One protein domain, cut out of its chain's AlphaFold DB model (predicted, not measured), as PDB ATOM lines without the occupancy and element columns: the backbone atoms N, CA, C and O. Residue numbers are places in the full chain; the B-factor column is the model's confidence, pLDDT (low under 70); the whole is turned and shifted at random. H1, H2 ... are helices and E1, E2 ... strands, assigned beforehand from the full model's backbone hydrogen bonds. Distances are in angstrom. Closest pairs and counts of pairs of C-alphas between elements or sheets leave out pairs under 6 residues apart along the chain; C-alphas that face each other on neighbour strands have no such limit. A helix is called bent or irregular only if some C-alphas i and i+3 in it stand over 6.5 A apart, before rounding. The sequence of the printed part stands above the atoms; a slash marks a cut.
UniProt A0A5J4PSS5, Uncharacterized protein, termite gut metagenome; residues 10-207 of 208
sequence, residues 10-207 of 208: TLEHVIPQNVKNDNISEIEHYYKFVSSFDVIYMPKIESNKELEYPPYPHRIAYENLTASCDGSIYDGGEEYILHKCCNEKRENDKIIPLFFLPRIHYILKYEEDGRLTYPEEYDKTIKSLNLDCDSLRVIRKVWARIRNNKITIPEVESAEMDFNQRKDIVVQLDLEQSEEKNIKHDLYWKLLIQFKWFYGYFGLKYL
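Overview. This is residues 10 to 207 of the 208 residues of an uncharacterized protein of termite gut metagenome (UniProt A0A5J4PSS5). A loose, elongated model has the two short strands E1 and E2 with H1 and a long loop toward one end, a cluster of the helices H5 to H10 at the other, and H2, H3 and H4 with long links between. Residues 46 to 55 of the loop stick out. The printed part has 198 residues, with ten named helices and two named strands in the order E1 H1 E2 H2 H3 H4 H5 H6 H7 H8 H9 H10; E1 and E2 form an antiparallel sheet. The class is mostly helix, though under half of the residues are in named elements. The radius of gyration of the C-alphas is 20.5 A, and they span 68 by 37 by 25 A.

Along the chain. Find C-alpha 10 at (172.043, 234.886, 313.295), where E1, residues 10 to 13, begins. H1 is residues 24 to 31, E2 residues 65 to 69, H2 residues 86 to 90 and H3 residues 104 to 107. H4, residues 120 to 128, is irregular: C-alphas 121 and 124 are 7.3 A apart. Find C-alpha 134 at (193.392, 227.094, 314.718); from there H5 runs 20.8 A to residue 148. Then come H6, residues 153 to 158, H7, residues 163 to 172, 14.4 A long, H8, residues 177 to 184, H9, residues 186 to 194, and H10, residues 197 to 205, ending at C-alpha 205, (195.866, 233.686, 293.406).

Arrangement. Look first at the antiparallel neighbour strands E1 and E2: N 10 and O 68 are 2.9 A apart, N 66 and O 12 2.8 A, both within hydrogen-bond range. The closest C-alphas of E2 and H2 are those of Ser 68 and Asn 87, 6.9 A apart. H2 is close to H4 but not clearly touching, Arg 90 to Ser 128 at 5.0 A between C-alphas. H1 and H3 touch no helix. H5 and H10 touch at a steep tilt of 55 degrees, closest at the C-alphas of Trp 143 and Tyr 199, 5.7 A. H6 and H7 form a helical hairpin, closest at C-alphas 156 and 166, 7.4 A; H7 and H8 form another, closest at C-alphas 170 and 180, 6.9 A. H9 is close to H5 but not clearly touching, C-alphas 139 and 192 at 5.8 A. Every O i to N i+4 pair is within hydrogen-bond range in H5 to H10, against 3 of 4 in H1, 3 of 5 in H4 and 0 of 1 in H2, which has 2 of 2 O i to N i+3 pairs; H3 is too short for an O i to N i+4 pair.

Size, cuts and confidence. The farthest C-alphas, those of Glu 50 and Val 171, are 68.0 A apart. The printed part has no cut. The links H1 to E2, E2 to H2, H2 to H3 and H3 to H4 are long. Look for pLDDT under 70 at residues 20 to 22, 36 to 63 and 205 to 207.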
ATOM      1  N   THR A  10     172.236 233.884 312.247       83.50
ATOM      2  CA  THR A  10     172.043 234.886 313.295       83.50
ATOM      3  C   THR A  10     171.899 236.263 312.652       83.50
ATOM      4  O   THR A  10     172.408 236.512 311.551       83.50
ATOM      5  N   LEU A  11     171.121 237.135 313.295       81.75
ATOM      6  CA  LEU A  11     170.970 238.531 312.892       81.75
ATOM      7  C   LEU A  11     171.845 239.376 313.803       81.75
ATOM      8  O   LEU A  11     171.599 239.462 315.003       81.75
ATOM      9  N   GLU A  12     172.863 239.982 313.212       78.62
ATOM     10  CA  GLU A  12     173.909 240.675 313.946       78.62
ATOM     11  C   GLU A  12     173.879 242.163 313.678       78.62
ATOM     12  O   GLU A  12     173.663 242.607 312.553       78.62
ATOM     13  N   HIS A  13     174.152 242.932 314.720       79.81
ATOM     14  CA  HIS A  13     174.191 244.378 314.634       79.81
ATOM     15  C   HIS A  13     175.585 244.848 314.188       79.81
ATOM     16  O   HIS A  13     176.596 244.511 314.805       79.81
ATOM     17  N   VAL A  14     175.653 245.673 313.142       81.38
ATOM     18  CA  VAL A  14     176.906 246.308 312.695       81.38
ATOM     19  C   VAL A  14     177.453 247.223 313.798       81.38
ATOM     20  O   VAL A  14     178.573 247.020 314.287       81.38
ATOM     21  N   ILE A  15     176.629 248.186 314.219       82.31
ATOM     22  CA  ILE A  15     176.802 248.990 315.434       82.31
ATOM     23  C   ILE A  15     176.120 248.243 316.586       82.31
ATOM     24  O   ILE A  15     174.911 248.039 316.490       82.31
ATOM     25  N   PRO A  16     176.824 247.833 317.659       77.75
ATOM     26  CA  PRO A  16     176.221 247.038 318.728       77.75
ATOM     27  C   PRO A  16     175.039 247.733 319.413       77.75
ATOM     28  O   PRO A  16     175.073 248.934 319.681       77.75
ATOM     29  N   GLN A  17     174.018 246.958 319.786       70.69
ATOM     30  CA  GLN A  17     172.830 247.476 320.477       70.69
ATOM     31  C   GLN A  17     173.144 248.084 321.852       70.69
ATOM     32  O   GLN A  17     172.460 249.007 322.294       70.69
ATOM     33  N   ASN A  18     174.178 247.582 322.530       70.50
ATOM     34  CA  ASN A  18     174.544 248.018 323.877       70.50
ATOM     35  C   ASN A  18     175.446 249.259 323.904       70.50
ATOM     36  O   ASN A  18     175.893 249.649 324.986       70.50
ATOM     37  N   VAL A  19     175.722 249.887 322.752       70.25
ATOM     38  CA  VAL A  19     176.416 251.179 322.736       70.25
ATOM     39  C   VAL A  19     175.567 252.174 323.524       70.25
ATOM     40  O   VAL A  19     174.412 252.452 323.195       70.25
ATOM     41  N   LYS A  20     176.115 252.668 324.637       67.31
ATOM     42  CA  LYS A  20     175.403 253.613 325.497       67.31
ATOM     43  C   LYS A  20     175.239 254.947 324.765       67.31
ATOM     44  O   LYS A  20     176.121 255.377 324.028       67.31
ATOM     45  N   ASN A  21     174.105 255.613 324.989       58.50
ATOM     46  CA  ASN A  21     173.720 256.851 324.292       58.50
ATOM     47  C   ASN A  21     174.698 258.027 324.476       58.50
ATOM     48  O   ASN A  21     174.635 258.989 323.717       58.50
ATOM     49  N   ASP A  22     175.559 257.977 325.486       64.81
ATOM     50  CA  ASP A  22     176.614 258.949 325.761       64.81
ATOM     51  C   ASP A  22     177.925 258.650 325.013       64.81
ATOM     52  O   ASP A  22     178.790 259.520 324.930       64.81
ATOM     53  N   ASN A  23     178.069 257.471 324.396       72.06
ATOM     54  CA  ASN A  23     179.265 257.088 323.650       72.06
ATOM     55  C   ASN A  23     179.176 257.436 322.153       72.06
ATOM     56  O   ASN A  23     179.302 256.578 321.277       72.06
ATOM     57  N   ILE A  24     178.992 258.725 321.857       74.31
ATOM     58  CA  ILE A  24     178.949 259.262 320.483       74.31
ATOM     59  C   ILE A  24     180.198 258.852 319.685       74.31
ATOM     60  O   ILE A  24     180.092 258.474 318.521       74.31
ATOM     61  N   SER A  25     181.363 258.817 320.340       81.00
ATOM     62  CA  SER A  25     182.640 258.454 319.710       81.00
ATOM     63  C   SER A  25     182.667 257.036 319.121       81.00
ATOM     64  O   SER A  25     183.379 256.768 318.150       81.00
ATOM     65  N   GLU A  26     181.898 256.106 319.695       81.69
ATOM     66  CA  GLU A  26     181.801 254.739 319.192       81.69
ATOM     67  C   GLU A  26     180.882 254.648 317.974       81.69
ATOM     68  O   GLU A  26     181.200 253.934 317.029       81.69
ATOM     69  N   ILE A  27     179.802 255.425 317.942       78.81
ATOM     70  CA  ILE A  27     178.913 255.516 316.776       78.81
ATOM     71  C   ILE A  27     179.660 256.160 315.601       78.81
ATOM     72  O   ILE A  27     179.695 255.605 314.502       78.81
ATOM     73  N   GLU A  28     180.344 257.281 315.853       82.62
ATOM     74  CA  GLU A  28     181.183 257.970 314.865       82.62
ATOM     75  C   GLU A  28     182.281 257.068 314.297       82.62
ATOM     76  O   GLU A  28     182.663 257.210 313.139       82.62
ATOM     77  N   HIS A  29     182.790 256.115 315.085       87.69
ATOM     78  CA  HIS A  29     183.749 255.128 314.595       87.69
ATOM     79  C   HIS A  29     183.163 254.262 313.474       87.69
ATOM     80  O   HIS A  29     183.838 254.081 312.464       87.69
ATOM     81  N   TYR A  30     181.931 253.758 313.599       86.12
ATOM     82  CA  TYR A  30     181.322 252.922 312.551       86.12
ATOM     83  C   TYR A  30     180.917 253.721 311.316       86.12
ATOM     84  O   TYR A  30     181.090 253.227 310.202       86.12
ATOM     85  N   TYR A  31     180.473 254.968 311.482       83.56
ATOM     86  CA  TYR A  31     180.140 255.850 310.356       83.56
ATOM     87  C   TYR A  31     181.338 256.219 309.469       83.56
ATOM     88  O   TYR A  31     181.150 256.692 308.353       83.56
ATOM     89  N   LYS A  32     182.576 255.943 309.900       86.38
ATOM     90  CA  LYS A  32     183.754 256.018 309.016       86.38
ATOM     91  C   LYS A  32     183.767 254.931 307.940       86.38
ATOM     92  O   LYS A  32     184.432 255.098 306.923       86.38
ATOM     93  N   PHE A  33     183.094 253.810 308.188       84.19
ATOM     94  CA  PHE A  33     183.138 252.617 307.338       84.19
ATOM     95  C   PHE A  33     181.810 252.326 306.654       84.19
ATOM     96  O   PHE A  33     181.790 251.629 305.644       84.19
ATOM     97  N   VAL A  34     180.714 252.826 307.218       76.81
ATOM     98  CA  VAL A  34     179.362 252.523 306.768       76.81
ATOM     99  C   VAL A  34     178.646 253.820 306.456       76.81
ATOM    100  O   VAL A  34     178.680 254.757 307.253       76.81
ATOM    101  N   SER A  35     178.016 253.875 305.285       70.19
ATOM    102  CA  SER A  35     177.212 255.023 304.892       70.19
ATOM    103  C   SER A  35     176.086 255.235 305.902       70.19
ATOM    104  O   SER A  35     175.419 254.280 306.300       70.19
ATOM    105  N   SER A  36     175.804 256.491 306.244       60.12
ATOM    106  CA  SER A  36     174.626 256.855 307.043       60.12
ATOM    107  C   SER A  36     173.298 256.534 306.342       60.12
ATOM    108  O   SER A  36     172.244 256.660 306.954       60.12
ATOM    109  N   PHE A  37     173.340 256.155 305.059       57.28
ATOM    110  CA  PHE A  37     172.196 255.619 304.320       57.28
ATOM    111  C   PHE A  37     172.041 254.098 304.469       57.28
ATOM    112  O   PHE A  37     170.928 253.603 304.333       57.28
ATOM    113  N   ASP A  38     173.130 253.377 304.756       60.06
ATOM    114  CA  ASP A  38     173.131 251.913 304.891       60.06
ATOM    115  C   ASP A  38     172.902 251.480 306.343       60.06
ATOM    116  O   ASP A  38     172.375 250.404 306.592       60.06
ATOM    117  N   VAL A  39     173.298 252.307 307.316       63.00
ATOM    118  CA  VAL A  39     173.109 252.047 308.747       63.00
ATOM    119  C   VAL A  39     172.711 253.335 309.453       63.00
ATOM    120  O   VAL A  39     173.461 254.310 309.454       63.00
ATOM    121  N   ILE A  40     171.544 253.325 310.103       63.66
ATOM    122  CA  ILE A  40     171.023 254.461 310.871       63.66
ATOM    123  C   ILE A  40     170.983 254.092 312.357       63.66
ATOM    124  O   ILE A  40     170.255 253.190 312.779       63.66
ATOM    125  N   TYR A  41     171.750 254.823 313.166       61.47
ATOM    126  CA  TYR A  41     171.687 254.769 314.626       61.47
ATOM    127  C   TYR A  41     170.833 255.923 315.165       61.47
ATOM    128  O   TYR A  41     171.159 257.094 314.948       61.47
ATOM    129  N   MET A  42     169.762 255.608 315.900       60.47
ATOM    130  CA  MET A  42     168.881 256.589 316.541       60.47
ATOM    131  C   MET A  42     169.148 256.637 318.058       60.47
ATOM    132  O   MET A  42     168.616 255.820 318.811       60.47
ATOM    133  N   PRO A  43     169.921 257.622 318.561       54.59
ATOM    134  CA  PRO A  43     170.273 257.705 319.984       54.59
ATOM    135  C   PRO A  43     169.056 257.928 320.896       54.59
ATOM    136  O   PRO A  43     169.072 257.552 322.071       54.59
ATOM    137  N   LYS A  44     167.990 258.548 320.380       54.97
ATOM    138  CA  LYS A  44     166.718 258.756 321.079       54.97
ATOM    139  C   LYS A  44     165.569 258.549 320.096       54.97
ATOM    140  O   LYS A  44     165.592 259.107 319.005       54.97
ATOM    141  N   ILE A  45     164.570 257.772 320.503       56.81
ATOM    142  CA  ILE A  45     163.270 257.737 319.831       56.81
ATOM    143  C   ILE A  45     162.510 258.961 320.345       56.81
ATOM    144  O   ILE A  45     162.346 259.111 321.558       56.81
ATOM    145  N   GLU A  46     162.119 259.872 319.458       54.94
ATOM    146  CA  GLU A  46     161.320 261.033 319.852       54.94
ATOM    147  C   GLU A  46     159.971 260.554 320.403       54.94
ATOM    148  O   GLU A  46     159.225 259.847 319.733       54.94
ATOM    149  N   SER A  47     159.648 260.936 321.639       53.00
ATOM    150  CA  SER A  47     158.441 260.512 322.361       53.00
ATOM    151  C   SER A  47     157.143 261.156 321.852       53.00
ATOM    152  O   SER A  47     156.116 261.085 322.520       53.00
ATOM    153  N   ASN A  48     157.169 261.816 320.693       51.44
ATOM    154  CA  ASN A  48     156.043 262.583 320.170       51.44
ATOM    155  C   ASN A  48     155.216 261.768 319.177       51.44
ATOM    156  O   ASN A  48     155.209 262.038 317.977       51.44
ATOM    157  N   LYS A  49     154.508 260.777 319.713       49.19
ATOM    158  CA  LYS A  49     153.162 260.334 319.322       49.19
ATOM    159  C   LYS A  49     152.797 259.177 320.239       49.19
ATOM    160  O   LYS A  49     153.635 258.319 320.494       49.19
ATOM    161  N   GLU A  50     151.573 259.186 320.755       48.47
ATOM    162  CA  GLU A  50     150.987 258.049 321.463       48.47
ATOM    163  C   GLU A  50     151.058 256.826 320.548       48.47
ATOM    164  O   GLU A  50     150.288 256.659 319.607       48.47
ATOM    165  N   LEU A  51     152.081 256.019 320.776       49.91
ATOM    166  CA  LEU A  51     152.318 254.769 320.096       49.91
ATOM    167  C   LEU A  51     151.733 253.699 321.029       49.91
ATOM    168  O   LEU A  51     152.384 253.257 321.975       49.91
ATOM    169  N   GLU A  52     150.459 253.346 320.828       50.72
ATOM    170  CA  GLU A  52     149.812 252.219 321.518       50.72
ATOM    171  C   GLU A  52     150.406 250.900 320.999       50.72
ATOM    172  O   GLU A  52     150.495 250.742 319.793       50.72
ATOM    173  N   TYR A  53     150.777 249.965 321.884       48.00
ATOM    174  CA  TYR A  53     151.261 248.578 321.649       48.00
ATOM    175  C   TYR A  53     152.780 248.305 321.732       48.00
ATOM    176  O   TYR A  53     153.541 248.736 320.878       48.00
ATOM    177  N   PRO A  54     153.252 247.472 322.681       51.22
ATOM    178  CA  PRO A  54     154.624 246.968 322.663       51.22
ATOM    179  C   PRO A  54     154.812 245.726 321.760       51.22
ATOM    180  O   PRO A  54     153.893 244.905 321.675       51.22
ATOM    181  N   PRO A  55     156.023 245.523 321.184       48.38
ATOM    182  CA  PRO A  55     157.228 246.369 321.264       48.38
ATOM    183  C   PRO A  55     157.583 247.114 319.950       48.38
ATOM    184  O   PRO A  55     157.611 246.530 318.870       48.38
ATOM    185  N   TYR A  56     157.910 248.407 320.081       52.88
ATOM    186  CA  TYR A  56     158.337 249.353 319.028       52.88
ATOM    187  C   TYR A  56     159.841 249.262 318.676       52.88
ATOM    188  O   TYR A  56     160.597 248.690 319.465       52.88
ATOM    189  N   PRO A  57     160.292 249.791 317.507       47.50
ATOM    190  CA  PRO A  57     161.545 249.381 316.868       47.50
ATOM    191  C   PRO A  57     162.784 249.762 317.680       47.50
ATOM    192  O   PRO A  57     162.815 250.755 318.405       47.50
ATOM    193  N   HIS A  58     163.812 248.928 317.553       52.06
ATOM    194  CA  HIS A  58     165.110 249.070 318.201       52.06
ATOM    195  C   HIS A  58     165.696 250.489 318.015       52.06
ATOM    196  O   HIS A  58     165.429 251.158 317.022       52.06
ATOM    197  N   ARG A  59     166.577 250.940 318.932       53.66
ATOM    198  CA  ARG A  59     167.367 252.202 318.807       53.66
ATOM    199  C   ARG A  59     168.256 252.259 317.556       53.66
ATOM    200  O   ARG A  59     168.992 253.213 317.323       53.66
ATOM    201  N   ILE A  60     168.231 251.193 316.785       56.94
ATOM    202  CA  ILE A  60     169.047 250.941 315.635       56.94
ATOM    203  C   ILE A  60     168.094 250.442 314.554       56.94
ATOM    204  O   ILE A  60     167.287 249.548 314.813       56.94
ATOM    205  N   ALA A  61     168.164 251.047 313.373       60.47
ATOM    206  CA  ALA A  61     167.305 250.681 312.260       60.47
ATOM    207  C   ALA A  61     167.569 249.232 311.801       60.47
ATOM    208  O   ALA A  61     168.659 248.691 312.023       60.47
ATOM    209  N   TYR A  62     166.580 248.597 311.166       59.84
ATOM    210  CA  TYR A  62     166.699 247.218 310.668       59.84
ATOM    211  C   TYR A  62     167.853 247.060 309.670       59.84
ATOM    212  O   TYR A  62     168.441 245.990 309.564       59.84
ATOM    213  N   GLU A  63     168.223 248.142 309.000       65.94
ATOM    214  CA  GLU A  63     169.339 248.255 308.070       65.94
ATOM    215  C   GLU A  63     170.710 248.047 308.755       65.94
ATOM    216  O   GLU A  63     171.686 247.696 308.101       65.94
ATOM    217  N   ASN A  64     170.795 248.143 310.090       72.94
ATOM    218  CA  ASN A  64     171.985 247.750 310.858       72.94
ATOM    219  C   ASN A  64     172.098 246.240 311.103       72.94
ATOM    220  O   ASN A  64     173.094 245.800 311.681       72.94
ATOM    221  N   LEU A  65     171.091 245.447 310.731       78.19
ATOM    222  CA  LEU A  65     171.142 243.997 310.866       78.19
ATOM    223  C   LEU A  65     171.794 243.376 309.636       78.19
ATOM    224  O   LEU A  65     171.369 243.583 308.502       78.19
ATOM    225  N   THR A  66     172.795 242.537 309.872       78.12
ATOM    226  CA  THR A  66     173.401 241.691 308.850       78.12
ATOM    227  C   THR A  66     173.205 240.223 309.186       78.12
ATOM    228  O   THR A  66     173.276 239.803 310.341       78.12
ATOM    229  N   ALA A  67     173.017 239.420 308.143       82.00
ATOM    230  CA  ALA A  67     173.134 237.976 308.228       82.00
ATOM    231  C   ALA A  67     174.548 237.586 308.694       82.00
ATOM    232  O   ALA A  67     175.541 238.024 308.109       82.00
ATOM    233  N   SER A  68     174.640 236.738 309.716       84.25
ATOM    234  CA  SER A  68     175.889 236.155 310.212       84.25
ATOM    235  C   SER A  68     175.710 234.670 310.527       84.25
ATOM    236  O   SER A  68     174.592 234.163 310.618       84.25
ATOM    237  N   CYS A  69     176.822 233.942 310.646       85.00
ATOM    238  CA  CYS A  69     176.788 232.605 311.228       85.00
ATOM    239  C   CYS A  69     176.792 232.677 312.760       85.00
ATOM    240  O   CYS A  69     177.351 233.606 313.341       85.00
ATOM    241  N   ASP A  70     176.292 231.610 313.382       87.19
ATOM    242  CA  ASP A  70     176.318 231.320 314.829       87.19
ATOM    243  C   ASP A  70     177.730 231.170 315.454       87.19
ATOM    244  O   ASP A  70     177.886 230.669 316.570       87.19
ATOM    245  N   GLY A  71     178.791 231.504 314.711       87.69
ATOM    246  CA  GLY A  71     180.177 231.356 315.156       87.69
ATOM    247  C   GLY A  71     180.597 229.918 315.471       87.69
ATOM    248  O   GLY A  71     181.616 229.724 316.136       87.69
ATOM    249  N   SER A  72     179.826 228.909 315.036       90.88
ATOM    250  CA  SER A  72     180.112 227.511 315.358       90.88
ATOM    251  C   SER A  72     181.381 226.998 314.678       90.88
ATOM    252  O   SER A  72     181.549 227.139 313.459       90.88
ATOM    253  N   ILE A  73     182.252 226.367 315.468       91.06
ATOM    254  CA  ILE A  73     183.463 225.671 315.013       91.06
ATOM    255  C   ILE A  73     183.538 224.272 315.625       91.06
ATOM    256  O   ILE A  73     182.872 223.977 316.615       91.06
ATOM    257  N   TYR A  74     184.369 223.415 315.040       89.56
ATOM    258  CA  TYR A  74     184.726 222.124 315.616       89.56
ATOM    259  C   TYR A  74     186.167 222.174 316.134       89.56
ATOM    260  O   TYR A  74     187.049 222.682 315.434       89.56
ATOM    261  N   ASP A  75     186.386 221.627 317.332       84.19
ATOM    262  CA  ASP A  75     187.680 221.620 318.031       84.19
ATOM    263  C   ASP A  75     187.944 220.281 318.758       84.19
ATOM    264  O   ASP A  75     188.309 220.231 319.927       84.19
ATOM    265  N   GLY A  76     187.676 219.158 318.081       79.31
ATOM    266  CA  GLY A  76     188.067 217.818 318.547       79.31
ATOM    267  C   GLY A  76     187.119 217.117 319.532       79.31
ATOM    268  O   GLY A  76     187.476 216.053 320.036       79.31
ATOM    269  N   GLY A  77     185.941 217.688 319.811       82.88
ATOM    270  CA  GLY A  77     184.907 217.103 320.678       82.88
ATOM    271  C   GLY A  77     183.817 216.323 319.931       82.88
ATOM    272  O   GLY A  77     183.960 216.001 318.752       82.88
ATOM    273  N   GLU A  78     182.707 216.044 320.618       85.88
ATOM    274  CA  GLU A  78     181.534 215.353 320.047       85.88
ATOM    275  C   GLU A  78     180.551 216.306 319.347       85.88
ATOM    276  O   GLU A  78     179.777 215.884 318.493       85.88
ATOM    277  N   GLU A  79     180.610 217.601 319.665       90.00
ATOM    278  CA  GLU A  79     179.676 218.615 319.175       90.00
ATOM    279  C   GLU A  79     180.399 219.868 318.665       90.00
ATOM    280  O   GLU A  79     181.588 220.095 318.915       90.00
ATOM    281  N   TYR A  80     179.665 220.709 317.933       89.62
ATOM    282  CA  TYR A  80     180.142 222.046 317.591       89.62
ATOM    283  C   TYR A  80     180.169 222.940 318.825       89.62
ATOM    284  O   TYR A  80     179.226 222.959 319.611       89.62
ATOM    285  N   ILE A  81     181.194 223.777 318.921       90.00
ATOM    286  CA  ILE A  81     181.264 224.821 319.936       90.00
ATOM    287  C   ILE A  81     180.745 226.120 319.322       90.00
ATOM    288  O   ILE A  81     181.287 226.594 318.321       90.00
ATOM    289  N   LEU A  82     179.681 226.671 319.903       89.44
ATOM    290  CA  LEU A  82     179.009 227.885 319.431       89.44
ATOM    291  C   LEU A  82     179.765 229.162 319.843       89.44
ATOM    292  O   LEU A  82     180.565 229.139 320.782       89.44
ATOM    293  N   HIS A  83     179.498 230.275 319.150       87.88
ATOM    294  CA  HIS A  83     179.997 231.622 319.484       87.88
ATOM    295  C   HIS A  83     181.531 231.740 319.577       87.88
ATOM    296  O   HIS A  83     182.074 232.553 320.328       87.88
ATOM    297  N   LYS A  84     182.277 230.913 318.835       91.00
ATOM    298  CA  LYS A  84     183.746 230.881 318.918       91.00
ATOM    299  C   LYS A  84     184.448 231.792 317.928       91.00
ATOM    300  O   LYS A  84     185.618 232.096 318.151       91.00
ATOM    301  N   CYS A  85     183.786 232.224 316.865       89.50
ATOM    302  CA  CYS A  85     184.334 233.177 315.903       89.50
ATOM    303  C   CYS A  85     183.230 234.034 315.275       89.50
ATOM    304  O   CYS A  85     182.050 233.867 315.582       89.50
ATOM    305  N   CYS A  86     183.631 234.938 314.379       86.69
ATOM    306  CA  CYS A  86     182.743 235.875 313.693       86.69
ATOM    307  C   CYS A  86     182.046 236.828 314.679       86.69
ATOM    308  O   CYS A  86     182.567 237.091 315.763       86.69
ATOM    309  N   ASN A  87     180.924 237.416 314.267       84.19
ATOM    310  CA  ASN A  87     180.286 238.512 314.997       84.19
ATOM    311  C   ASN A  87     179.743 238.084 316.370       84.19
ATOM    312  O   ASN A  87     179.893 238.840 317.322       84.19
ATOM    313  N   GLU A  88     179.273 236.845 316.508       84.88
ATOM    314  CA  GLU A  88     178.811 236.298 317.791       84.88
ATOM    315  C   GLU A  88     179.917 236.308 318.863       84.88
ATOM    316  O   GLU A  88     179.676 236.626 320.024       84.88
ATOM    317  N   LYS A  89     181.173 236.015 318.483       89.12
ATOM    318  CA  LYS A  89     182.308 235.996 319.427       89.12
ATOM    319  C   LYS A  89     182.685 237.387 319.941       89.12
ATOM    320  O   LYS A  89     183.262 237.501 321.027       89.12
ATOM    321  N   ARG A  90     182.426 238.415 319.135       86.56
ATOM    322  CA  ARG A  90     182.785 239.805 319.427       86.56
ATOM    323  C   ARG A  90     181.960 240.367 320.582       86.56
ATOM    324  O   ARG A  90     182.454 241.256 321.270       86.56
ATOM    325  N   GLU A  91     180.730 239.897 320.779       83.44
ATOM    326  CA  GLU A  91     179.787 240.476 321.742       83.44
ATOM    327  C   GLU A  91     179.656 242.002 321.533       83.44
ATOM    328  O   GLU A  91     179.186 242.461 320.494       83.44
ATOM    329  N   ASN A  92     180.126 242.808 322.493       81.88
ATOM    330  CA  ASN A  92     180.073 244.270 322.447       81.88
ATOM    331  C   ASN A  92     181.409 244.921 322.063       81.88
ATOM    332  O   ASN A  92     181.531 246.143 322.133       81.88
ATOM    333  N   ASP A  93     182.423 244.145 321.674       87.38
ATOM    334  CA  ASP A  93     183.727 244.703 321.335       87.38
ATOM    335  C   ASP A  93     183.631 245.667 320.150       87.38
ATOM    336  O   ASP A  93     182.993 245.398 319.129       87.38
ATOM    337  N   LYS A  94     184.332 246.798 320.247       88.94
ATOM    338  CA  LYS A  94     184.480 247.712 319.113       88.94
ATOM    339  C   LYS A  94     185.403 247.110 318.054       88.94
ATOM    340  O   LYS A  94     186.579 246.874 318.349       88.94
ATOM    341  N   ILE A  95     184.908 246.960 316.823       92.25
ATOM    342  CA  ILE A  95     185.672 246.438 315.676       92.25
ATOM    343  C   ILE A  95     185.582 247.352 314.451       92.25
ATOM    344  O   ILE A  95     184.776 248.280 314.395       92.25
ATOM    345  N   ILE A  96     186.381 247.049 313.434       92.12
ATOM    346  CA  ILE A  96     186.184 247.531 312.067       92.12
ATOM    347  C   ILE A  96     185.229 246.553 311.358       92.12
ATOM    348  O   ILE A  96     185.515 245.354 311.331       92.12
ATOM    349  N   PRO A  97     184.099 247.003 310.783       88.62
ATOM    350  CA  PRO A  97     183.141 246.105 310.148       88.62
ATOM    351  C   PRO A  97     183.656 245.662 308.768       88.62
ATOM    352  O   PRO A  97     183.353 246.259 307.739       88.62
ATOM    353  N   LEU A  98     184.471 244.601 308.760       89.12
ATOM    354  CA  LEU A  98     185.289 244.182 307.612       89.12
ATOM    355  C   LEU A  98     184.511 243.998 306.301       89.12
ATOM    356  O   LEU A  98     185.075 244.208 305.232       89.12
ATOM    357  N   PHE A  99     183.237 243.604 306.362       82.88
ATOM    358  CA  PHE A  99     182.441 243.342 305.161       82.88
ATOM    359  C   PHE A  99     182.045 244.609 304.387       82.88
ATOM    360  O   PHE A  99     181.780 244.511 303.192       82.88
ATOM    361  N   PHE A 100     182.047 245.780 305.034       85.38
ATOM    362  CA  PHE A 100     181.807 247.065 304.368       85.38
ATOM    363  C   PHE A 100     183.071 247.674 303.767       85.38
ATOM    364  O   PHE A 100     182.989 248.658 303.038       85.38
ATOM    365  N   LEU A 101     184.248 247.109 304.049       87.50
ATOM    366  CA  LEU A 101     185.492 247.651 303.525       87.50
ATOM    367  C   LEU A 101     185.592 247.375 302.021       87.50
ATOM    368  O   LEU A 101     185.683 246.209 301.606       87.50
ATOM    369  N   PRO A 102     185.641 248.427 301.182       84.94
ATOM    370  CA  PRO A 102     185.897 248.249 299.768       84.94
ATOM    371  C   PRO A 102     187.234 247.535 299.609       84.94
ATOM    372  O   PRO A 102     188.195 247.849 300.309       84.94
ATOM    373  N   ARG A 103     187.322 246.596 298.659       85.62
ATOM    374  CA  ARG A 103     188.605 245.964 298.310       85.62
ATOM    375  C   ARG A 103     189.286 245.236 299.485       85.62
ATOM    376  O   ARG A 103     190.499 245.054 299.463       85.62
ATOM    377  N   ILE A 104     188.510 244.733 300.453       89.00
ATOM    378  CA  ILE A 104     189.009 244.004 301.635       89.00
ATOM    379  C   ILE A 104     190.006 242.881 301.313       89.00
ATOM    380  O   ILE A 104     190.926 242.643 302.082       89.00
ATOM    381  N   HIS A 105     189.887 242.237 300.149       85.44
ATOM    382  CA  HIS A 105     190.799 241.178 299.703       85.44
ATOM    383  C   HIS A 105     192.240 241.647 299.417       85.44
ATOM    384  O   HIS A 105     193.143 240.817 299.361       85.44
ATOM    385  N   TYR A 106     192.482 242.951 299.233       87.56
ATOM    386  CA  TYR A 106     193.840 243.502 299.154       87.56
ATOM    387  C   TYR A 106     194.439 243.795 300.537       87.56
ATOM    388  O   TYR A 106     195.662 243.840 300.664       87.56
ATOM    389  N   ILE A 107     193.585 243.984 301.546       92.31
ATOM    390  CA  ILE A 107     193.959 244.354 302.916       92.31
ATOM    391  C   ILE A 107     194.161 243.099 303.770       92.31
ATOM    392  O   ILE A 107     195.196 242.950 304.412       92.31
ATOM    393  N   LEU A 108     193.180 242.192 303.758       93.12
ATOM    394  CA  LEU A 108     193.215 240.904 304.442       93.12
ATOM    395  C   LEU A 108     193.500 239.791 303.435       93.12
ATOM    396  O   LEU A 108     192.647 239.455 302.607       93.12
ATOM    397  N   LYS A 109     194.683 239.186 303.542       94.00
ATOM    398  CA  LYS A 109     195.106 238.067 302.698       94.00
ATOM    399  C   LYS A 109     195.085 236.769 303.490       94.00
ATOM    400  O   LYS A 109     195.568 236.711 304.615       94.00
ATOM    401  N   TYR A 110     194.529 235.729 302.883       94.62
ATOM    402  CA  TYR A 110     194.667 234.356 303.360       94.62
ATOM    403  C   TYR A 110     195.896 233.716 302.710       94.62
ATOM    404  O   TYR A 110     196.015 233.712 301.476       94.62
ATOM    405  N   GLU A 111     196.788 233.180 303.534       95.12
ATOM    406  CA  GLU A 111     197.979 232.459 303.094       95.12
ATOM    407  C   GLU A 111     197.721 230.953 302.963       95.12
ATOM    408  O   GLU A 111     196.717 230.423 303.443       95.12
ATOM    409  N   GLU A 112     198.620 230.259 302.264       93.81
ATOM    410  CA  GLU A 112     198.496 228.818 301.991       93.81
ATOM    411  C   GLU A 112     198.658 227.952 303.244       93.81
ATOM    412  O   GLU A 112     198.106 226.855 303.308       93.81
ATOM    413  N   ASP A 113     199.356 228.451 304.265       94.38
ATOM    414  CA  ASP A 113     199.439 227.816 305.584       94.38
ATOM    415  C   ASP A 113     198.180 228.055 306.442       94.38
ATOM    416  O   ASP A 113     198.073 227.555 307.560       94.38
ATOM    417  N   GLY A 114     197.211 228.807 305.909       94.81
ATOM    418  CA  GLY A 114     195.938 229.121 306.537       94.81
ATOM    419  C   GLY A 114     195.930 230.382 307.400       94.81
ATOM    420  O   GLY A 114     194.852 230.786 307.860       94.81
ATOM    421  N   ARG A 115     197.083 231.027 307.608       95.69
ATOM    422  CA  ARG A 115     197.178 232.270 308.378       95.69
ATOM    423  C   ARG A 115     196.586 233.454 307.627       95.69
ATOM    424  O   ARG A 115     196.397 233.443 306.407       95.69
ATOM    425  N   LEU A 116     196.282 234.489 308.398       95.50
ATOM    426  CA  LEU A 116     195.882 235.794 307.900       95.50
ATOM    427  C   LEU A 116     197.063 236.773 307.909       95.50
ATOM    428  O   LEU A 116     197.716 236.944 308.934       95.50
ATOM    429  N   THR A 117     197.257 237.472 306.792       95.56
ATOM    430  CA  THR A 117     198.184 238.603 306.657       95.56
ATOM    431  C   THR A 117     197.383 239.894 306.510       95.56
ATOM    432  O   THR A 117     196.519 239.990 305.634       95.56
ATOM    433  N   TYR A 118     197.643 240.878 307.371       95.94
ATOM    434  CA  TYR A 118     196.929 242.158 307.415       95.94
ATOM    435  C   TYR A 118     197.749 243.237 308.146       95.94
ATOM    436  O   TYR A 118     198.672 242.895 308.888       95.94
ATOM    437  N   PRO A 119     197.439 244.534 307.953       96.81
ATOM    438  CA  PRO A 119     198.056 245.622 308.717       96.81
ATOM    439  C   PRO A 119     197.675 245.601 310.206       96.81
ATOM    440  O   PRO A 119     196.548 245.250 310.556       96.81
ATOM    441  N   GLU A 120     198.577 246.066 311.073       96.62
ATOM    442  CA  GLU A 120     198.419 246.064 312.542       96.62
ATOM    443  C   GLU A 120     197.129 246.748 313.030       96.62
ATOM    444  O   GLU A 120     196.537 246.335 314.022       96.62
ATOM    445  N   GLU A 121     196.615 247.751 312.314       95.25
ATOM    446  CA  GLU A 121     195.369 248.442 312.684       95.25
ATOM    447  C   GLU A 121     194.138 247.511 312.757       95.25
ATOM    448  O   GLU A 121     193.148 247.824 313.428       95.25
ATOM    449  N   TYR A 122     194.201 246.337 312.120       95.81
ATOM    450  CA  TYR A 122     193.143 245.329 312.138       95.81
ATOM    451  C   TYR A 122     193.285 244.305 313.271       95.81
ATOM    452  O   TYR A 122     192.321 243.582 313.528       95.81
ATOM    453  N   ASP A 123     194.410 244.264 313.998       95.81
ATOM    454  CA  ASP A 123     194.709 243.266 315.040       95.81
ATOM    455  C   ASP A 123     193.560 243.074 316.022       95.81
ATOM    456  O   ASP A 123     193.112 241.953 316.275       95.81
ATOM    457  N   LYS A 124     193.059 244.188 316.568       95.88
ATOM    458  CA  LYS A 124     191.970 244.161 317.543       95.88
ATOM    459  C   LYS A 124     190.720 243.520 316.947       95.88
ATOM    460  O   LYS A 124     190.113 242.666 317.579       95.88
ATOM    461  N   THR A 125     190.369 243.891 315.718       95.31
ATOM    462  CA  THR A 125     189.207 243.342 315.010       95.31
ATOM    463  C   THR A 125     189.353 241.838 314.786       95.31
ATOM    464  O   THR A 125     188.424 241.084 315.073       95.31
ATOM    465  N   ILE A 126     190.520 241.385 314.319       95.75
ATOM    466  CA  ILE A 126     190.782 239.964 314.054       95.75
ATOM    467  C   ILE A 126     190.742 239.136 315.339       95.75
ATOM    468  O   ILE A 126     190.164 238.046 315.334       95.75
ATOM    469  N   LYS A 127     191.289 239.668 316.438       95.25
ATOM    470  CA  LYS A 127     191.268 239.038 317.765       95.25
ATOM    471  C   LYS A 127     189.853 238.981 318.349       95.25
ATOM    472  O   LYS A 127     189.421 237.899 318.735       95.25
ATOM    473  N   SER A 128     189.105 240.087 318.343       94.56
ATOM    474  CA  SER A 128     187.725 240.136 318.865       94.56
ATOM    475  C   SER A 128     186.777 239.199 318.112       94.56
ATOM    476  O   SER A 128     185.932 238.553 318.721       94.56
ATOM    477  N   LEU A 129     186.945 239.067 316.794       92.94
ATOM    478  CA  LEU A 129     186.164 238.142 315.964       92.94
ATOM    479  C   LEU A 129     186.741 236.714 315.926       92.94
ATOM    480  O   LEU A 129     186.158 235.834 315.288       92.94
ATOM    481  N   ASN A 130     187.901 236.486 316.545       94.75
ATOM    482  CA  ASN A 130     188.657 235.233 316.522       94.75
ATOM    483  C   ASN A 130     188.796 234.625 315.108       94.75
ATOM    484  O   ASN A 130     188.601 233.426 314.894       94.75
ATOM    485  N   LEU A 131     189.089 235.469 314.109       93.69
ATOM    486  CA  LEU A 131     189.134 235.049 312.700       93.69
ATOM    487  C   LEU A 131     190.398 234.265 312.343       93.69
ATOM    488  O   LEU A 131     190.464 233.723 311.245       93.69
ATOM    489  N   ASP A 132     191.392 234.196 313.222       93.94
ATOM    490  CA  ASP A 132     192.637 233.455 312.990       93.94
ATOM    491  C   ASP A 132     192.835 232.311 313.995       93.94
ATOM    492  O   ASP A 132     193.957 231.989 314.373       93.94
ATOM    493  N   CYS A 133     191.738 231.706 314.461       92.44
ATOM    494  CA  CYS A 133     191.796 230.528 315.322       92.44
ATOM    495  C   CYS A 133     192.260 229.276 314.564       92.44
ATOM    496  O   CYS A 133     192.118 229.182 313.341       92.44
ATOM    497  N   ASP A 134     192.760 228.284 315.299       91.25
ATOM    498  CA  ASP A 134     193.392 227.094 314.718       91.25
ATOM    499  C   ASP A 134     192.451 226.305 313.801       91.25
ATOM    500  O   ASP A 134     192.839 225.925 312.698       91.25
ATOM    501  N   SER A 135     191.176 226.159 314.179       91.75
ATOM    502  CA  SER A 135     190.173 225.506 313.329       91.75
ATOM    503  C   SER A 135     190.014 226.220 311.974       91.75
ATOM    504  O   SER A 135     190.019 225.580 310.924       91.75
ATOM    505  N   LEU A 136     189.970 227.560 311.955       94.12
ATOM    506  CA  LEU A 136     189.879 228.326 310.704       94.12
ATOM    507  C   LEU A 136     191.177 228.293 309.890       94.12
ATOM    508  O   LEU A 136     191.105 228.275 308.659       94.12
ATOM    509  N   ARG A 137     192.344 228.272 310.547       94.88
ATOM    510  CA  ARG A 137     193.643 228.117 309.874       94.88
ATOM    511  C   ARG A 137     193.718 226.780 309.146       94.88
ATOM    512  O   ARG A 137     193.967 226.763 307.943       94.88
ATOM    513  N   VAL A 138     193.392 225.682 309.826       95.31
ATOM    514  CA  VAL A 138     193.393 224.340 309.224       95.31
ATOM    515  C   VAL A 138     192.392 224.254 308.067       95.31
ATOM    516  O   VAL A 138     192.759 223.793 306.990       95.31
ATOM    517  N   ILE A 139     191.173 224.789 308.211       96.31
ATOM    518  CA  ILE A 139     190.189 224.860 307.112       96.31
ATOM    519  C   ILE A 139     190.768 225.566 305.877       96.31
ATOM    520  O   ILE A 139     190.617 225.078 304.756       96.31
ATOM    521  N   ARG A 140     191.422 226.719 306.054       96.31
ATOM    522  CA  ARG A 140     192.013 227.482 304.941       96.31
ATOM    523  C   ARG A 140     193.176 226.739 304.299       96.31
ATOM    524  O   ARG A 140     193.190 226.626 303.076       96.31
ATOM    525  N   LYS A 141     194.091 226.203 305.110       96.44
ATOM    526  CA  LYS A 141     195.231 225.387 304.667       96.44
ATOM    527  C   LYS A 141     194.752 224.205 303.830       96.44
ATOM    528  O   LYS A 141     195.242 223.974 302.729       96.44
ATOM    529  N   VAL A 142     193.724 223.502 304.299       97.19
ATOM    530  CA  VAL A 142     193.120 222.376 303.581       97.19
ATOM    531  C   VAL A 142     192.521 222.819 302.251       97.19
ATOM    532  O   VAL A 142     192.804 222.192 301.237       97.19
ATOM    533  N   TRP A 143     191.767 223.921 302.198       97.69
ATOM    534  CA  TRP A 143     191.238 224.429 300.925       97.69
ATOM    535  C   TRP A 143     192.328 224.874 299.943       97.69
ATOM    536  O   TRP A 143     192.176 224.649 298.740       97.69
ATOM    537  N   ALA A 144     193.429 225.455 300.431       96.19
ATOM    538  CA  ALA A 144     194.594 225.762 299.605       96.19
ATOM    539  C   ALA A 144     195.189 224.480 299.005       96.19
ATOM    540  O   ALA A 144     195.390 224.391 297.796       96.19
ATOM    541  N   ARG A 145     195.374 223.437 299.821       96.62
ATOM    542  CA  ARG A 145     195.914 222.146 299.373       96.62
ATOM    543  C   ARG A 145     194.973 221.375 298.448       96.62
ATOM    544  O   ARG A 145     195.446 220.816 297.464       96.62
ATOM    545  N   ILE A 146     193.663 221.391 298.698       97.19
ATOM    546  CA  ILE A 146     192.637 220.844 297.790       97.19
ATOM    547  C   ILE A 146     192.785 221.492 296.412       97.19
ATOM    548  O   ILE A 146     192.831 220.802 295.395       97.19
ATOM    549  N   ARG A 147     192.917 222.825 296.377       95.81
ATOM    550  CA  ARG A 147     193.090 223.562 295.126       95.81
ATOM    551  C   ARG A 147     194.410 223.225 294.429       95.81
ATOM    552  O   ARG A 147     194.392 222.990 293.223       95.81
ATOM    553  N   ASN A 148     195.517 223.168 295.166       93.94
ATOM    554  CA  ASN A 148     196.848 222.877 294.618       93.94
ATOM    555  C   ASN A 148     196.936 221.457 294.039       93.94
ATOM    556  O   ASN A 148     197.539 221.257 292.987       93.94
ATOM    557  N   ASN A 149     196.255 220.495 294.668       95.44
ATOM    558  CA  ASN A 149     196.141 219.115 294.190       95.44
ATOM    559  C   ASN A 149     195.061 218.922 293.111       95.44
ATOM    560  O   ASN A 149     194.819 217.799 292.684       95.44
ATOM    561  N   LYS A 150     194.420 220.003 292.639       95.62
ATOM    562  CA  LYS A 150     193.383 219.985 291.586       95.62
ATOM    563  C   LYS A 150     192.153 219.133 291.922       95.62
ATOM    564  O   LYS A 150     191.404 218.771 291.019       95.62
ATOM    565  N   ILE A 151     191.907 218.885 293.205       97.19
ATOM    566  CA  ILE A 151     190.699 218.214 293.688       97.19
ATOM    567  C   ILE A 151     189.530 219.189 293.518       97.19
ATOM    568  O   ILE A 151     189.645 220.379 293.821       97.19
ATOM    569  N   THR A 152     188.409 218.731 292.983       97.19
ATOM    570  CA  THR A 152     187.255 219.579 292.673       97.19
ATOM    571  C   THR A 152     186.299 219.701 293.860       97.19
ATOM    572  O   THR A 152     186.249 218.847 294.743       97.19
ATOM    573  N   ILE A 153     185.496 220.773 293.888       97.50
ATOM    574  CA  ILE A 153     184.459 220.943 294.920       97.50
ATOM    575  C   ILE A 153     183.496 219.737 294.966       97.50
ATOM    576  O   ILE A 153     183.259 219.256 296.072       97.50
ATOM    577  N   PRO A 154     182.978 219.211 293.833       98.00
ATOM    578  CA  PRO A 154     182.112 218.033 293.857       98.00
ATOM    579  C   PRO A 154     182.756 216.795 294.486       98.00
ATOM    580  O   PRO A 154     182.068 216.088 295.209       98.00
ATOM    581  N   GLU A 155     184.056 216.555 294.274       97.69
ATOM    582  CA  GLU A 155     184.767 215.431 294.909       97.69
ATOM    583  C   GLU A 155     184.857 215.589 296.433       97.69
ATOM    584  O   GLU A 155     184.687 214.626 297.178       97.69
ATOM    585  N   VAL A 156     185.086 216.814 296.917       97.75
ATOM    586  CA  VAL A 156     185.106 217.109 298.360       97.75
ATOM    587  C   VAL A 156     183.710 216.958 298.972       97.75
ATOM    588  O   VAL A 156     183.572 216.440 300.080       97.75
ATOM    589  N   GLU A 157     182.670 217.403 298.260       97.31
ATOM    590  CA  GLU A 157     181.276 217.281 298.696       97.31
ATOM    591  C   GLU A 157     180.809 215.813 298.701       97.31
ATOM    592  O   GLU A 157     180.189 215.384 299.672       97.31
ATOM    593  N   SER A 158     181.154 215.001 297.693       96.75
ATOM    594  CA  SER A 158     180.795 213.573 297.668       96.75
ATOM    595  C   SER A 158     181.506 212.763 298.757       96.75
ATOM    596  O   SER A 158     180.901 211.873 299.358       96.75
ATOM    597  N   ALA A 159     182.737 213.144 299.105       97.31
ATOM    598  CA  ALA A 159     183.496 212.577 300.220       97.31
ATOM    599  C   ALA A 159     182.885 212.866 301.610       97.31
ATOM    600  O   ALA A 159     183.361 212.349 302.625       97.31
ATOM    601  N   GLU A 160     181.813 213.665 301.702       95.81
ATOM    602  CA  GLU A 160     181.004 213.717 302.923       95.81
ATOM    603  C   GLU A 160     180.384 212.347 303.230       95.81
ATOM    604  O   GLU A 160     180.415 211.917 304.380       95.81
ATOM    605  N   MET A 161     179.884 211.649 302.207       94.81
ATOM    606  CA  MET A 161     179.209 210.353 302.340       94.81
ATOM    607  C   MET A 161     180.095 209.166 301.934       94.81
ATOM    608  O   MET A 161     179.793 208.033 302.306       94.81
ATOM    609  N   ASP A 162     181.184 209.406 301.198       95.75
ATOM    610  CA  ASP A 162     182.144 208.379 300.786       95.75
ATOM    611  C   ASP A 162     183.426 208.428 301.636       95.75
ATOM    612  O   ASP A 162     184.308 209.271 301.450       95.75
ATOM    613  N   PHE A 163     183.538 207.485 302.576       92.12
ATOM    614  CA  PHE A 163     184.689 207.381 303.475       92.12
ATOM    615  C   PHE A 163     186.003 207.052 302.751       92.12
ATOM    616  O   PHE A 163     187.061 207.543 303.153       92.12
ATOM    617  N   ASN A 164     185.958 206.232 301.696       94.94
ATOM    618  CA  ASN A 164     187.164 205.852 300.962       94.94
ATOM    619  C   ASN A 164     187.680 207.044 300.163       94.94
ATOM    620  O   ASN A 164     188.851 207.394 300.284       94.94
ATOM    621  N   GLN A 165     186.784 207.744 299.465       95.81
ATOM    622  CA  GLN A 165     187.135 208.973 298.762       95.81
ATOM    623  C   GLN A 165     187.690 210.029 299.724       95.81
ATOM    624  O   GLN A 165     188.703 210.663 299.429       95.81
ATOM    625  N   ARG A 166     187.078 210.195 300.908       96.38
ATOM    626  CA  ARG A 166     187.605 211.105 301.932       96.38
ATOM    627  C   ARG A 166     189.020 210.722 302.347       96.38
ATOM    628  O   ARG A 166     189.882 211.593 302.426       96.38
ATOM    629  N   LYS A 167     189.271 209.439 302.610       94.62
ATOM    630  CA  LYS A 167     190.599 208.938 302.982       94.62
ATOM    631  C   LYS A 167     191.624 209.215 301.880       94.62
ATOM    632  O   LYS A 167     192.710 209.697 302.192       94.62
ATOM    633  N   ASP A 168     191.264 208.975 300.624       95.44
ATOM    634  CA  ASP A 168     192.141 209.202 299.475       95.44
ATOM    635  C   ASP A 168     192.465 210.688 299.289       95.44
ATOM    636  O   ASP A 168     193.620 211.037 299.045       95.44
ATOM    637  N   ILE A 169     191.477 211.576 299.467       96.75
ATOM    638  CA  ILE A 169     191.703 213.027 299.481       96.75
ATOM    639  C   ILE A 169     192.664 213.387 300.613       96.75
ATOM    640  O   ILE A 169     193.662 214.054 300.378       96.75
ATOM    641  N   VAL A 170     192.399 212.931 301.838       95.56
ATOM    642  CA  VAL A 170     193.206 213.275 303.017       95.56
ATOM    643  C   VAL A 170     194.672 212.869 302.858       95.56
ATOM    644  O   VAL A 170     195.547 213.659 303.199       95.56
ATOM    645  N   VAL A 171     194.943 211.692 302.284       94.25
ATOM    646  CA  VAL A 171     196.312 211.243 301.979       94.25
ATOM    647  C   VAL A 171     196.995 212.174 300.973       94.25
ATOM    648  O   VAL A 171     198.150 212.539 301.172       94.25
ATOM    649  N   GLN A 172     196.289 212.615 299.927       94.38
ATOM    650  CA  GLN A 172     196.835 213.546 298.927       94.38
ATOM    651  C   GLN A 172     197.144 214.938 299.495       94.38
ATOM    652  O   GLN A 172     197.970 215.663 298.944       94.38
ATOM    653  N   LEU A 173     196.483 215.337 300.584       94.88
ATOM    654  CA  LEU A 173     196.701 216.642 301.200       94.88
ATOM    655  C   LEU A 173     197.983 216.716 302.039       94.88
ATOM    656  O   LEU A 173     198.349 217.832 302.392       94.88
ATOM    657  N   ASP A 174     198.645 215.600 302.371       91.38
ATOM    658  CA  ASP A 174     199.917 215.558 303.128       91.38
ATOM    659  C   ASP A 174     199.902 216.392 304.432       91.38
ATOM    660  O   ASP A 174     200.787 217.205 304.716       91.38
ATOM    661  N   LEU A 175     198.794 216.314 305.177       91.88
ATOM    662  CA  LEU A 175     198.541 217.112 306.386       91.88
ATOM    663  C   LEU A 175     199.373 216.634 307.579       91.88
ATOM    664  O   LEU A 175     199.765 215.473 307.665       91.88
ATOM    665  N   GLU A 176     199.588 217.523 308.550       92.12
ATOM    666  CA  GLU A 176     200.166 217.112 309.828       92.12
ATOM    667  C   GLU A 176     199.201 216.178 310.574       92.12
ATOM    668  O   GLU A 176     197.981 216.281 310.441       92.12
ATOM    669  N   GLN A 177     199.733 215.286 311.413       89.00
ATOM    670  CA  GLN A 177     198.938 214.245 312.078       89.00
ATOM    671  C   GLN A 177     197.752 214.800 312.895       89.00
ATOM    672  O   GLN A 177     196.679 214.194 312.946       89.00
ATOM    673  N   SER A 178     197.932 215.957 313.539       86.44
ATOM    674  CA  SER A 178     196.885 216.652 314.298       86.44
ATOM    675  C   SER A 178     195.768 217.187 313.392       86.44
ATOM    676  O   SER A 178     194.587 217.061 313.718       86.44
ATOM    677  N   GLU A 179     196.127 217.739 312.235       90.69
ATOM    678  CA  GLU A 179     195.203 218.271 311.231       90.69
ATOM    679  C   GLU A 179     194.439 217.138 310.539       90.69
ATOM    680  O   GLU A 179     193.222 217.208 310.374       90.69
ATOM    681  N   GLU A 180     195.139 216.055 310.202       91.31
ATOM    682  CA  GLU A 180     194.567 214.855 309.603       91.31
ATOM    683  C   GLU A 180     193.496 214.231 310.508       91.31
ATOM    684  O   GLU A 180     192.409 213.879 310.040       91.31
ATOM    685  N   LYS A 181     193.775 214.127 311.817       88.31
ATOM    686  CA  LYS A 181     192.814 213.617 312.806       88.31
ATOM    687  C   LYS A 181     191.514 214.420 312.786       88.31
ATOM    688  O   LYS A 181     190.436 213.828 312.793       88.31
ATOM    689  N   ASN A 182     191.622 215.746 312.735       87.31
ATOM    690  CA  ASN A 182     190.472 216.640 312.680       87.31
ATOM    691  C   ASN A 182     189.686 216.456 311.382       87.31
ATOM    692  O   ASN A 182     188.484 216.222 311.427       87.31
ATOM    693  N   ILE A 183     190.361 216.488 310.233       91.94
ATOM    694  CA  ILE A 183     189.725 216.419 308.911       91.94
ATOM    695  C   ILE A 183     189.005 215.088 308.670       91.94
ATOM    696  O   ILE A 183     187.970 215.060 308.006       91.94
ATOM    697  N   LYS A 184     189.492 213.984 309.243       91.25
ATOM    698  CA  LYS A 184     188.801 212.689 309.163       91.25
ATOM    699  C   LYS A 184     187.451 212.680 309.886       91.25
ATOM    700  O   LYS A 184     186.598 211.868 309.529       91.25
ATOM    701  N   HIS A 185     187.238 213.565 310.860       92.88
ATOM    702  CA  HIS A 185     186.006 213.624 311.637       92.88
ATOM    703  C   HIS A 185     184.839 214.210 310.829       92.88
ATOM    704  O   HIS A 185     184.965 215.262 310.199       92.88
ATOM    705  N   ASP A 186     183.661 213.584 310.908       93.38
ATOM    706  CA  ASP A 186     182.486 213.969 310.112       93.38
ATOM    707  C   ASP A 186     182.042 215.416 310.336       93.38
ATOM    708  O   ASP A 186     181.756 216.139 309.381       93.38
ATOM    709  N   LEU A 187     182.004 215.869 311.594       93.25
ATOM    710  CA  LEU A 187     181.642 217.258 311.900       93.25
ATOM    711  C   LEU A 187     182.648 218.255 311.321       93.25
ATOM    712  O   LEU A 187     182.256 219.323 310.855       93.25
ATOM    713  N   TYR A 188     183.934 217.903 311.301       94.50
ATOM    714  CA  TYR A 188     184.943 218.770 310.710       94.50
ATOM    715  C   TYR A 188     184.791 218.815 309.193       94.50
ATOM    716  O   TYR A 188     184.820 219.897 308.614       94.50
ATOM    717  N   TRP A 189     184.575 217.673 308.536       96.06
ATOM    718  CA  TRP A 189     184.383 217.628 307.084       96.06
ATOM    719  C   TRP A 189     183.153 218.434 306.645       96.06
ATOM    720  O   TRP A 189     183.221 219.252 305.725       96.06
ATOM    721  N   LYS A 190     182.042 218.310 307.382       94.62
ATOM    722  CA  LYS A 190     180.839 219.137 307.186       94.62
ATOM    723  C   LYS A 190     181.122 220.625 307.364       94.62
ATOM    724  O   LYS A 190     180.583 221.450 306.623       94.62
ATOM    725  N   LEU A 191     181.950 220.987 308.342       94.38
ATOM    726  CA  LEU A 191     182.383 222.368 308.538       94.38
ATOM    727  C   LEU A 191     183.265 222.839 307.375       94.38
ATOM    728  O   LEU A 191     183.016 223.912 306.835       94.38
ATOM    729  N   LEU A 192     184.231 222.030 306.938       96.31
ATOM    730  CA  LEU A 192     185.123 222.312 305.812       96.31
ATOM    731  C   LEU A 192     184.328 222.658 304.546       96.31
ATOM    732  O   LEU A 192     184.591 223.696 303.936       96.31
ATOM    733  N   ILE A 193     183.314 221.855 304.198       96.38
ATOM    734  CA  ILE A 193     182.437 222.074 303.031       96.38
ATOM    735  C   ILE A 193     181.739 223.441 303.093       96.38
ATOM    736  O   ILE A 193     181.624 224.136 302.077       96.38
ATOM    737  N   GLN A 194     181.330 223.897 304.281       94.88
ATOM    738  CA  GLN A 194     180.716 225.222 304.444       94.88
ATOM    739  C   GLN A 194     181.676 226.356 304.061       94.88
ATOM    740  O   GLN A 194     181.227 227.449 303.730       94.88
ATOM    741  N   PHE A 195     182.985 226.121 304.042       95.69
ATOM    742  CA  PHE A 195     183.999 227.105 303.672       95.69
ATOM    743  C   PHE A 195     184.504 226.990 302.221       95.69
ATOM    744  O   PHE A 195     185.503 227.624 301.876       95.69
ATOM    745  N   LYS A 196     183.784 226.286 301.332       96.44
ATOM    746  CA  LYS A 196     184.172 226.066 299.920       96.44
ATOM    747  C   LYS A 196     184.473 227.311 299.086       96.44
ATOM    748  O   LYS A 196     185.128 227.213 298.055       96.44
ATOM    749  N   TRP A 197     184.057 228.496 299.533       94.81
ATOM    750  CA  TRP A 197     184.461 229.768 298.925       94.81
ATOM    751  C   TRP A 197     185.990 229.908 298.799       94.81
ATOM    752  O   TRP A 197     186.472 230.483 297.822       94.81
ATOM    753  N   PHE A 198     186.765 229.354 299.743       95.75
ATOM    754  CA  PHE A 198     188.229 229.423 299.694       95.75
ATOM    755  C   PHE A 198     188.827 228.717 298.474       95.75
ATOM    756  O   PHE A 198     189.879 229.138 298.001       95.75
ATOM    757  N   TYR A 199     188.136 227.730 297.898       96.25
ATOM    758  CA  TYR A 199     188.559 227.099 296.650       96.25
ATOM    759  C   TYR A 199     188.728 228.112 295.509       96.25
ATOM    760  O   TYR A 199     189.709 228.074 294.765       96.25
ATOM    761  N   GLY A 200     187.773 229.041 295.385       94.25
ATOM    762  CA  GLY A 200     187.820 230.119 294.399       94.25
ATOM    763  C   GLY A 200     188.884 231.159 294.740       94.25
ATOM    764  O   GLY A 200     189.640 231.558 293.860       94.25
ATOM    765  N   TYR A 201     188.990 231.540 296.018       93.19
ATOM    766  CA  TYR A 201     190.006 232.489 296.488       93.19
ATOM    767  C   TYR A 201     191.426 232.028 296.132       93.19
ATOM    768  O   TYR A 201     192.171 232.765 295.485       93.19
ATOM    769  N   PHE A 202     191.783 230.789 296.483       93.75
ATOM    770  CA  PHE A 202     193.096 230.243 296.144       93.75
ATOM    771  C   PHE A 202     193.236 230.000 294.642       93.75
ATOM    772  O   PHE A 202     194.317 230.162 294.100       93.75
ATOM    773  N   GLY A 203     192.143 229.712 293.932       89.44
ATOM    774  CA  GLY A 203     192.163 229.590 292.479       89.44
ATOM    775  C   GLY A 203     192.539 230.862 291.723       89.44
ATOM    776  O   GLY A 203     193.212 230.768 290.701       89.44
ATOM    777  N   LEU A 204     192.126 232.031 292.219       80.75
ATOM    778  CA  LEU A 204     192.443 233.331 291.622       80.75
ATOM    779  C   LEU A 204     193.889 233.770 291.902       80.75
ATOM    780  O   LEU A 204     194.478 234.457 291.074       80.75
ATOM    781  N   LYS A 205     194.477 233.352 293.034       63.22
ATOM    782  CA  LYS A 205     195.866 233.686 293.406       63.22
ATOM    783  C   LYS A 205     196.896 233.117 292.416       63.22
ATOM    784  O   LYS A 205     197.941 233.725 292.251       63.22
ATOM    785  N   TYR A 206     196.583 232.009 291.736       53.88
ATOM    786  CA  TYR A 206     197.467 231.358 290.750       53.88
ATOM    787  C   TYR A 206     197.203 231.759 289.290       53.88
ATOM    788  O   TYR A 206     197.760 231.150 288.379       53.88
ATOM    789  N   LEU A 207     196.314 232.727 289.050       47.94
ATOM    790  CA  LEU A 207     196.041 233.264 287.710       47.94
ATOM    791  C   LEU A 207     196.785 234.581 287.429       47.94
ATOM    792  O   LEU A 207     196.667 235.096 286.320       47.94
TER     793      LEU A 207